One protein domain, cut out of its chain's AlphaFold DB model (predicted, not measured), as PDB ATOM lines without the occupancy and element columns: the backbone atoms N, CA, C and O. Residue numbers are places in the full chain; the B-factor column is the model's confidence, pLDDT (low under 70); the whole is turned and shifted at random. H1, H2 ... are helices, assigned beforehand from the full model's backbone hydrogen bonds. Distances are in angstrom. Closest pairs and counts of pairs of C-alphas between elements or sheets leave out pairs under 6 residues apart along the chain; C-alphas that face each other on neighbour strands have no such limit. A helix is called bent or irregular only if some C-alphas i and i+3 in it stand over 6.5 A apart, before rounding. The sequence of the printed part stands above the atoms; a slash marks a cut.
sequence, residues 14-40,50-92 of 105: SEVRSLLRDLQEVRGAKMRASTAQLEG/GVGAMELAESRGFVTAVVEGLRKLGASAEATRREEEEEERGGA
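This is residues 14 to 40 and 50 to 92 of the 105 residues of the protein "DNA replication complex GINS protein PSF2" of Beauveria bassiana D1-5 (UniProt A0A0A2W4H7). The model is a long, thin rod made of two helices, the longer H2 and H1, which run the same way but are shifted along the rod, with the kinked first turns of H2 packing on the middle of H1. Residues 14 to 23 of H1 stick out at one end, and residues 71 to 92, mostly H2, stick out at the other. The printed part has 70 residues with two named helices, H1 then H2, no named strand, and is all helix. It is extended, with a radius of gyration of the C-alphas of 20.3 A and spans of 74 by 19 by 18 A.

H2 holds residues 53 to 90 and is 52.4 A long from first to last C-alpha, from C-alpha 53 at (132.347, 142.440, 146.155) to C-alpha 90 at (101.389, 184.673, 145.165). It has a kink of 61 degrees near residue 60 and is irregular: C-alphas 58 and 61 are 7.8 A apart. H1 holds residues 14 to 40 and is 42.5 A long, beginning with C-alpha 14 at (140.480, 129.143, 125.109). H1 is neither bent nor irregular, but only just: C-alphas 37 and 40 are 6.5 A apart.

H2 touches H1 with residues 55 to 59 alone, and H1 touches H2 with residues 27 to 31 alone. Their closest C-alphas, those of Arg 27 and Glu 55, are 5.4 A apart. The two lines stand at a shallow tilt of 21 degrees, the same way, and the centres are 25.5 A apart. O i to N i+4 pairs are within hydrogen-bond range for 32 of 34 in H2 and 17 of 23 in H1.

The two C-alphas farthest apart, those of Ser 14 and Ala 92, are 74.6 A apart. Without the stretches that stand free, the body has 38 residues and spans 26 by 18 by 15 A. The link from H1 to H2 runs across the cut: residues 41 to 49 are not printed, and C-alphas 40 and 50 are 19.9 A apart. The mean pLDDT of the printed part is 86.2, and residues 89 to 92 are under 70.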
ATOM      1  N   SER A  14     141.644 128.682 125.882       94.56
ATOM      2  CA  SER A  14     140.480 129.143 125.109       94.56
ATOM      3  C   SER A  14     139.166 128.972 125.870       94.56
ATOM      4  O   SER A  14     138.366 129.905 125.902       94.56
ATOM      5  N   GLU A  15     138.970 127.823 126.509       97.06
ATOM      6  CA  GLU A  15     137.801 127.522 127.334       97.06
ATOM      7  C   GLU A  15     137.760 128.429 128.564       97.06
ATOM      8  O   GLU A  15     136.745 129.071 128.822       97.06
ATOM      9  N   VAL A  16     138.898 128.596 129.247       96.62
ATOM     10  CA  VAL A  16     139.011 129.517 130.389       96.62
ATOM     11  C   VAL A  16     138.624 130.941 129.979       96.62
ATOM     12  O   VAL A  16     137.893 131.617 130.701       96.62
ATOM     13  N   ARG A  17     139.051 131.411 128.796       95.06
ATOM     14  CA  ARG A  17     138.617 132.718 128.270       95.06
ATOM     15  C   ARG A  17     137.108 132.793 128.049       95.06
ATOM     16  O   ARG A  17     136.548 133.855 128.306       95.06
ATOM     17  N   SER A  18     136.475 131.725 127.563       96.38
ATOM     18  CA  SER A  18     135.018 131.682 127.383       96.38
ATOM     19  C   SER A  18     134.305 131.781 128.728       96.38
ATOM     20  O   SER A  18     133.521 132.698 128.932       96.38
ATOM     21  N   LEU A  19     134.685 130.936 129.690       96.88
ATOM     22  CA  LEU A  19     134.091 130.920 131.028       96.88
ATOM     23  C   LEU A  19     134.234 132.267 131.744       96.88
ATOM     24  O   LEU A  19     133.312 132.717 132.416       96.88
ATOM     25  N   LEU A  20     135.375 132.947 131.593       94.06
ATOM     26  CA  LEU A  20     135.568 134.282 132.161       94.06
ATOM     27  C   LEU A  20     134.660 135.338 131.517       94.06
ATOM     28  O   LEU A  20     134.214 136.246 132.221       94.06
ATOM     29  N   ARG A  21     134.373 135.232 130.211       94.00
ATOM     30  CA  ARG A  21     133.404 136.113 129.537       94.00
ATOM     31  C   ARG A  21     131.996 135.861 130.056       94.00
ATOM     32  O   ARG A  21     131.345 136.821 130.458       94.00
ATOM     33  N   ASP A  22     131.590 134.599 130.145       96.56
ATOM     34  CA  ASP A  22     130.276 134.215 130.668       96.56
ATOM     35  C   ASP A  22     130.108 134.702 132.117       96.56
ATOM     36  O   ASP A  22     129.095 135.294 132.491       96.56
ATOM     37  N   LEU A  23     131.150 134.545 132.939       92.94
ATOM     38  CA  LEU A  23     131.165 135.014 134.322       92.94
ATOM     39  C   LEU A  23     131.063 136.547 134.389       92.94
ATOM     40  O   LEU A  23     130.330 137.079 135.223       92.94
ATOM     41  N   GLN A  24     131.758 137.285 133.523       91.12
ATOM     42  CA  GLN A  24     131.623 138.744 133.455       91.12
ATOM     43  C   GLN A  24     130.213 139.177 133.021       91.12
ATOM     44  O   GLN A  24     129.663 140.121 133.591       91.12
ATOM     45  N   GLU A  25     129.597 138.462 132.083       92.75
ATOM     46  CA  GLU A  25     128.235 138.734 131.625       92.75
ATOM     47  C   GLU A  25     127.197 138.511 132.734       92.75
ATOM     48  O   GLU A  25     126.383 139.399 133.008       92.75
ATOM     49  N   VAL A  26     127.282 137.388 133.455       92.69
ATOM     50  CA  VAL A  26     126.398 137.089 134.595       92.69
ATOM     51  C   VAL A  26     126.550 138.129 135.706       92.69
ATOM     52  O   VAL A  26     125.559 138.562 136.295       92.69
ATOM     53  N   ARG A  27     127.776 138.581 135.989       90.19
ATOM     54  CA  ARG A  27     128.030 139.625 136.993       90.19
ATOM     55  C   ARG A  27     127.445 140.977 136.595       90.19
ATOM     56  O   ARG A  27     126.810 141.633 137.420       90.19
ATOM     57  N   GLY A  28     127.578 141.360 135.326       88.06
ATOM     58  CA  GLY A  28     126.902 142.541 134.788       88.06
ATOM     59  C   GLY A  28     125.376 142.425 134.875       88.06
ATOM     60  O   GLY A  28     124.697 143.375 135.267       88.06
ATOM     61  N   ALA A  29     124.826 141.248 134.571       89.25
ATOM     62  CA  ALA A  29     123.395 140.981 134.680       89.25
ATOM     63  C   ALA A  29     122.882 141.083 136.127       89.25
ATOM     64  O   ALA A  29     121.863 141.734 136.351       89.25
ATOM     65  N   LYS A  30     123.609 140.536 137.113       89.88
ATOM     66  CA  LYS A  30     123.273 140.668 138.545       89.88
ATOM     67  C   LYS A  30     123.161 142.125 138.984       89.88
ATOM     68  O   LYS A  30     122.200 142.496 139.653       89.88
ATOM     69  N   MET A  31     124.109 142.963 138.568       88.56
ATOM     70  CA  MET A  31     124.087 144.385 138.911       88.56
ATOM     71  C   MET A  31     122.895 145.110 138.287       88.56
ATOM     72  O   MET A  31     122.214 145.861 138.981       88.56
ATOM     73  N   ARG A  32     122.578 144.845 137.016       85.88
ATOM     74  CA  ARG A  32     121.388 145.421 136.364       85.88
ATOM     75  C   ARG A  32     120.075 144.935 136.981       85.88
ATOM     76  O   ARG A  32     119.137 145.710 137.098       85.88
ATOM     77  N   ALA A  33     120.000 143.684 137.431       86.88
ATOM     78  CA  ALA A  33     118.819 143.196 138.138       86.88
ATOM     79  C   ALA A  33     118.577 143.973 139.446       86.88
ATOM     80  O   ALA A  33     117.433 144.246 139.797       86.88
ATOM     81  N   SER A  34     119.644 144.398 140.137       81.50
ATOM     82  CA  SER A  34     119.512 145.191 141.367       81.50
ATOM     83  C   SER A  34     118.923 146.591 141.138       81.50
ATOM     84  O   SER A  34     118.277 147.126 142.037       81.50
ATOM     85  N   THR A  35     119.072 147.169 139.937       80.69
ATOM     86  CA  THR A  35     118.535 148.505 139.627       80.69
ATOM     87  C   THR A  35     117.041 148.511 139.323       80.69
ATOM     88  O   THR A  35     116.437 149.572 139.406       80.69
ATOM     89  N   ALA A  36     116.417 147.359 139.042       81.38
ATOM     90  CA  ALA A  36     114.961 147.275 138.868       81.38
ATOM     91  C   ALA A  36     114.196 147.751 140.121       81.38
ATOM     92  O   ALA A  36     113.073 148.229 140.035       81.38
ATOM     93  N   GLN A  37     114.830 147.700 141.298       75.81
ATOM     94  CA  GLN A  37     114.255 148.233 142.536       75.81
ATOM     95  C   GLN A  37     114.072 149.759 142.525       75.81
ATOM     96  O   GLN A  37     113.290 150.274 143.317       75.81
ATOM     97  N   LEU A  38     114.773 150.482 141.644       76.19
ATOM     98  CA  LEU A  38     114.673 151.938 141.518       76.19
ATOM     99  C   LEU A  38     113.446 152.383 140.707       76.19
ATOM    100  O   LEU A  38     113.122 153.567 140.710       76.19
ATOM    101  N   GLU A  39     112.744 151.464 140.030       73.81
ATOM    102  CA  GLU A  39     111.539 151.786 139.246       73.81
ATOM    103  C   GLU A  39     110.402 152.344 140.119       73.81
ATOM    104  O   GLU A  39     109.586 153.126 139.641       73.81
ATOM    105  N   GLY A  40     110.376 151.997 141.411       70.25
ATOM    106  CA  GLY A  40     109.397 152.505 142.377       70.25
ATOM    107  C   GLY A  40     109.677 153.917 142.911       70.25
ATOM    108  O   GLY A  40     108.897 154.406 143.723       70.25
ATOM    109  N   GLY A  50     122.576 139.524 147.311       86.38
ATOM    110  CA  GLY A  50     123.087 138.590 146.303       86.38
ATOM    111  C   GLY A  50     124.154 139.180 145.372       86.38
ATOM    112  O   GLY A  50     124.560 138.495 144.436       86.38
ATOM    113  N   VAL A  51     124.620 140.407 145.642       89.38
ATOM    114  CA  VAL A  51     125.725 141.053 144.924       89.38
ATOM    115  C   VAL A  51     127.033 140.854 145.691       89.38
ATOM    116  O   VAL A  51     127.146 141.207 146.863       89.38
ATOM    117  N   GLY A  52     128.034 140.284 145.026       89.25
ATOM    118  CA  GLY A  52     129.376 140.078 145.566       89.25
ATOM    119  C   GLY A  52     130.287 141.302 145.421       89.25
ATOM    120  O   GLY A  52     130.064 142.183 144.593       89.25
ATOM    121  N   ALA A  53     131.390 141.327 146.177       91.00
ATOM    122  CA  ALA A  53     132.347 142.440 146.155       91.00
ATOM    123  C   ALA A  53     132.931 142.718 144.755       91.00
ATOM    124  O   ALA A  53     133.136 143.873 144.388       91.00
ATOM    125  N   MET A  54     133.166 141.674 143.956       88.62
ATOM    126  CA  MET A  54     133.728 141.807 142.608       88.62
ATOM    127  C   MET A  54     132.725 142.416 141.619       88.62
ATOM    128  O   MET A  54     133.086 143.259 140.806       88.62
ATOM    129  N   GLU A  55     131.458 142.013 141.717       89.81
ATOM    130  CA  GLU A  55     130.348 142.566 140.928       89.81
ATOM    131  C   GLU A  55     130.153 144.050 141.240       89.81
ATOM    132  O   GLU A  55     130.018 144.882 140.340       89.81
ATOM    133  N   LEU A  56     130.223 144.389 142.530       89.56
ATOM    134  CA  LEU A  56     130.132 145.763 142.993       89.56
ATOM    135  C   LEU A  56     131.325 146.602 142.523       89.56
ATOM    136  O   LEU A  56     131.131 147.722 142.066       89.56
ATOM    137  N   ALA A  57     132.551 146.080 142.604       90.88
ATOM    138  CA  ALA A  57     133.751 146.806 142.186       90.88
ATOM    139  C   ALA A  57     133.716 147.177 140.695       90.88
ATOM    140  O   ALA A  57     134.079 148.296 140.334       90.88
ATOM    141  N   GLU A  58     133.228 146.273 139.844       88.19
ATOM    142  CA  GLU A  58     133.116 146.503 138.398       88.19
ATOM    143  C   GLU A  58     132.014 147.498 138.024       88.19
ATOM    144  O   GLU A  58     132.144 148.234 137.049       88.19
ATOM    145  N   SER A  59     130.931 147.541 138.797       87.88
ATOM    146  CA  SER A  59     129.753 148.371 138.515       87.88
ATOM    147  C   SER A  59     129.680 149.650 139.347       87.88
ATOM    148  O   SER A  59     128.791 150.475 139.121       87.88
ATOM    149  N   ARG A  60     130.614 149.848 140.287       88.88
ATOM    150  CA  ARG A  60     130.599 150.937 141.272       88.88
ATOM    151  C   ARG A  60     130.336 152.293 140.632       88.88
ATOM    152  O   ARG A  60     129.425 152.988 141.062       88.88
ATOM    153  N   GLY A  61     131.113 152.645 139.605       90.56
ATOM    154  CA  GLY A  61     131.001 153.943 138.936       90.56
ATOM    155  C   GLY A  61     129.624 154.167 138.312       90.56
ATOM    156  O   GLY A  61     129.035 155.233 138.485       90.56
ATOM    157  N   PHE A  62     129.079 153.138 137.660       87.81
ATOM    158  CA  PHE A  62     127.745 153.183 137.064       87.81
ATOM    159  C   PHE A  62     126.660 153.381 138.128       87.81
ATOM    160  O   PHE A  62     125.871 154.317 138.024       87.81
ATOM    161  N   VAL A  63     126.653 152.560 139.184       86.25
ATOM    162  CA  VAL A  63     125.636 152.635 140.248       86.25
ATOM    163  C   VAL A  63     125.660 153.998 140.935       86.25
ATOM    164  O   VAL A  63     124.612 154.615 141.113       86.25
ATOM    165  N   THR A  64     126.847 154.514 141.273       88.88
ATOM    166  CA  THR A  64     126.957 155.842 141.894       88.88
ATOM    167  C   THR A  64     126.473 156.958 140.972       88.88
ATOM    168  O   THR A  64     125.834 157.892 141.445       88.88
ATOM    169  N   ALA A  65     126.731 156.855 139.664       90.31
ATOM    170  CA  ALA A  65     126.286 157.850 138.694       90.31
ATOM    171  C   ALA A  65     124.759 157.843 138.516       90.31
ATOM    172  O   ALA A  65     124.156 158.910 138.455       90.31
ATOM    173  N   VAL A  66     124.132 156.661 138.480       87.12
ATOM    174  CA  VAL A  66     122.669 156.525 138.396       87.12
ATOM    175  C   VAL A  66     121.996 157.125 139.627       87.12
ATOM    176  O   VAL A  66     121.104 157.954 139.483       87.12
ATOM    177  N   VAL A  67     122.444 156.759 140.832       85.75
ATOM    178  CA  VAL A  67     121.856 157.267 142.084       85.75
ATOM    179  C   VAL A  67     121.988 158.788 142.183       85.75
ATOM    180  O   VAL A  67     121.024 159.471 142.521       85.75
ATOM    181  N   GLU A  68     123.157 159.335 141.846       89.38
ATOM    182  CA  GLU A  68     123.374 160.783 141.848       89.38
ATOM    183  C   GLU A  68     122.526 161.494 140.781       89.38
ATOM    184  O   GLU A  68     121.950 162.549 141.044       89.38
ATOM    185  N   GLY A  69     122.408 160.911 139.586       90.06
ATOM    186  CA  GLY A  69     121.559 161.437 138.517       90.06
ATOM    187  C   GLY A  69     120.086 161.478 138.916       90.06
ATOM    188  O   GLY A  69     119.433 162.506 138.757       90.06
ATOM    189  N   LEU A  70     119.580 160.396 139.508       86.12
ATOM    190  CA  LEU A  70     118.211 160.328 140.004       86.12
ATOM    191  C   LEU A  70     117.966 161.346 141.127       86.12
ATOM    192  O   LEU A  70     116.969 162.060 141.082       86.12
ATOM    193  N   ARG A  71     118.892 161.502 142.085       86.50
ATOM    194  CA  ARG A  71     118.779 162.530 143.136       86.50
ATOM    195  C   ARG A  71     118.654 163.939 142.549       86.50
ATOM    196  O   ARG A  71     117.829 164.716 143.022       86.50
ATOM    197  N   LYS A  72     119.442 164.266 141.521       90.38
ATOM    198  CA  LYS A  72     119.358 165.565 140.830       90.38
ATOM    199  C   LYS A  72     118.017 165.760 140.131       90.38
ATOM    200  O   LYS A  72     117.445 166.840 140.233       90.38
ATOM    201  N   LEU A  73     117.505 164.723 139.465       87.81
ATOM    202  CA  LEU A  73     116.184 164.764 138.830       87.81
ATOM    203  C   LEU A  73     115.071 164.971 139.861       87.81
ATOM    204  O   LEU A  73     114.210 165.819 139.654       87.81
ATOM    205  N   GLY A  74     115.123 164.258 140.989       86.38
ATOM    206  CA  GLY A  74     114.170 164.428 142.086       86.38
ATOM    207  C   GLY A  74     114.199 165.839 142.679       86.38
ATOM    208  O   GLY A  74     113.152 166.452 142.839       86.38
ATOM    209  N   ALA A  75     115.390 166.387 142.936       86.56
ATOM    210  CA  ALA A  75     115.537 167.754 143.437       86.56
ATOM    211  C   ALA A  75     115.023 168.807 142.441       86.56
ATOM    212  O   ALA A  75     114.410 169.785 142.851       86.56
ATOM    213  N   SER A  76     115.246 168.598 141.139       86.69
ATOM    214  CA  SER A  76     114.724 169.483 140.095       86.69
ATOM    215  C   SER A  76     113.200 169.438 140.022       86.69
ATOM    216  O   SER A  76     112.579 170.487 139.912       86.69
ATOM    217  N   ALA A  77     112.600 168.246 140.092       86.88
ATOM    218  CA  ALA A  77     111.148 168.092 140.062       86.88
ATOM    219  C   ALA A  77     110.480 168.735 141.289       86.88
ATOM    220  O   ALA A  77     109.461 169.405 141.153       86.88
ATOM    221  N   GLU A  78     111.079 168.574 142.472       86.56
ATOM    222  CA  GLU A  78     110.589 169.199 143.705       86.56
ATOM    223  C   GLU A  78     110.731 170.727 143.677       86.56
ATOM    224  O   GLU A  78     109.834 171.436 144.125       86.56
ATOM    225  N   ALA A  79     111.830 171.253 143.120       88.19
ATOM    226  CA  ALA A  79     112.014 172.694 142.956       88.19
ATOM    227  C   ALA A  79     110.932 173.301 142.051       88.19
ATOM    228  O   ALA A  79     110.299 174.273 142.446       88.19
ATOM    229  N   THR A  80     110.657 172.685 140.896       89.69
ATOM    230  CA  THR A  80     109.586 173.136 139.991       89.69
ATOM    231  C   THR A  80     108.214 173.084 140.662       89.69
ATOM    232  O   THR A  80     107.472 174.055 140.599       89.69
ATOM    233  N   ARG A  81     107.896 171.994 141.375       87.88
ATOM    234  CA  ARG A  81     106.640 171.880 142.132       87.88
ATOM    235  C   ARG A  81     106.493 173.005 143.160       87.88
ATOM    236  O   ARG A  81     105.416 173.565 143.316       87.88
ATOM    237  N   ARG A  82     107.574 173.333 143.869       88.94
ATOM    238  CA  ARG A  82     107.576 174.398 144.872       88.94
ATOM    239  C   ARG A  82     107.406 175.783 144.249       88.94
ATOM    240  O   ARG A  82     106.689 176.597 144.819       88.94
ATOM    241  N   GLU A  83     108.049 176.043 143.114       87.88
ATOM    242  CA  GLU A  83     107.878 177.288 142.355       87.88
ATOM    243  C   GLU A  83     106.413 177.461 141.912       87.88
ATOM    244  O   GLU A  83     105.837 178.520 142.141       87.88
ATOM    245  N   GLU A  84     105.778 176.406 141.391       86.94
ATOM    246  CA  GLU A  84     104.350 176.409 141.029       86.94
ATOM    247  C   GLU A  84     103.438 176.675 142.247       86.94
ATOM    248  O   GLU A  84     102.532 177.507 142.180       86.94
ATOM    249  N   GLU A  85     103.700 176.029 143.392       87.06
ATOM    250  CA  GLU A  85     102.953 176.255 144.642       87.06
ATOM    251  C   GLU A  85     103.138 177.691 145.192       87.06
ATOM    252  O   GLU A  85     102.215 178.265 145.785       87.06
ATOM    253  N   GLU A  86     104.320 178.291 145.011       83.44
ATOM    254  CA  GLU A  86     104.613 179.678 145.391       83.44
ATOM    255  C   GLU A  86     103.935 180.688 144.445       83.44
ATOM    256  O   GLU A  86     103.402 181.693 144.925       83.44
ATOM    257  N   GLU A  87     103.861 180.408 143.140       79.44
ATOM    258  CA  GLU A  87     103.103 181.212 142.168       79.44
ATOM    259  C   GLU A  87     101.587 181.162 142.429       79.44
ATOM    260  O   GLU A  87     100.929 182.209 142.446       79.44
ATOM    261  N   GLU A  88     101.026 179.984 142.727       75.62
ATOM    262  CA  GLU A  88      99.608 179.839 143.094       75.62
ATOM    263  C   GLU A  88      99.261 180.590 144.390       75.62
ATOM    264  O   GLU A  88      98.199 181.212 144.494       75.62
ATOM    265  N   ARG A  89     100.164 180.595 145.381       67.56
ATOM    266  CA  ARG A  89      99.991 181.388 146.612       67.56
ATOM    267  C   ARG A  89     100.208 182.884 146.405       67.56
ATOM    268  O   ARG A  89      99.543 183.678 147.070       67.56
ATOM    269  N   GLY A  90     101.110 183.277 145.508       58.62
ATOM    270  CA  GLY A  90     101.389 184.673 145.165       58.62
ATOM    271  C   GLY A  90     100.262 185.351 144.379       58.62
ATOM    272  O   GLY A  90     100.083 186.562 144.494       58.62
ATOM    273  N   GLY A  91      99.455 184.582 143.640       53.06
ATOM    274  CA  GLY A  91      98.301 185.081 142.880       53.06
ATOM    275  C   GLY A  91      97.050 185.406 143.708       53.06
ATOM    276  O   GLY A  91      96.173 186.119 143.227       53.06
ATOM    277  N   ALA A  92      96.959 184.940 144.959       51.25
ATOM    278  CA  ALA A  92      95.813 185.187 145.845       51.25
ATOM    279  C   ALA A  92      95.965 186.441 146.737       51.25
ATOM    280  O   ALA A  92      95.149 186.664 147.628       51.25
TER     281      ALA A  92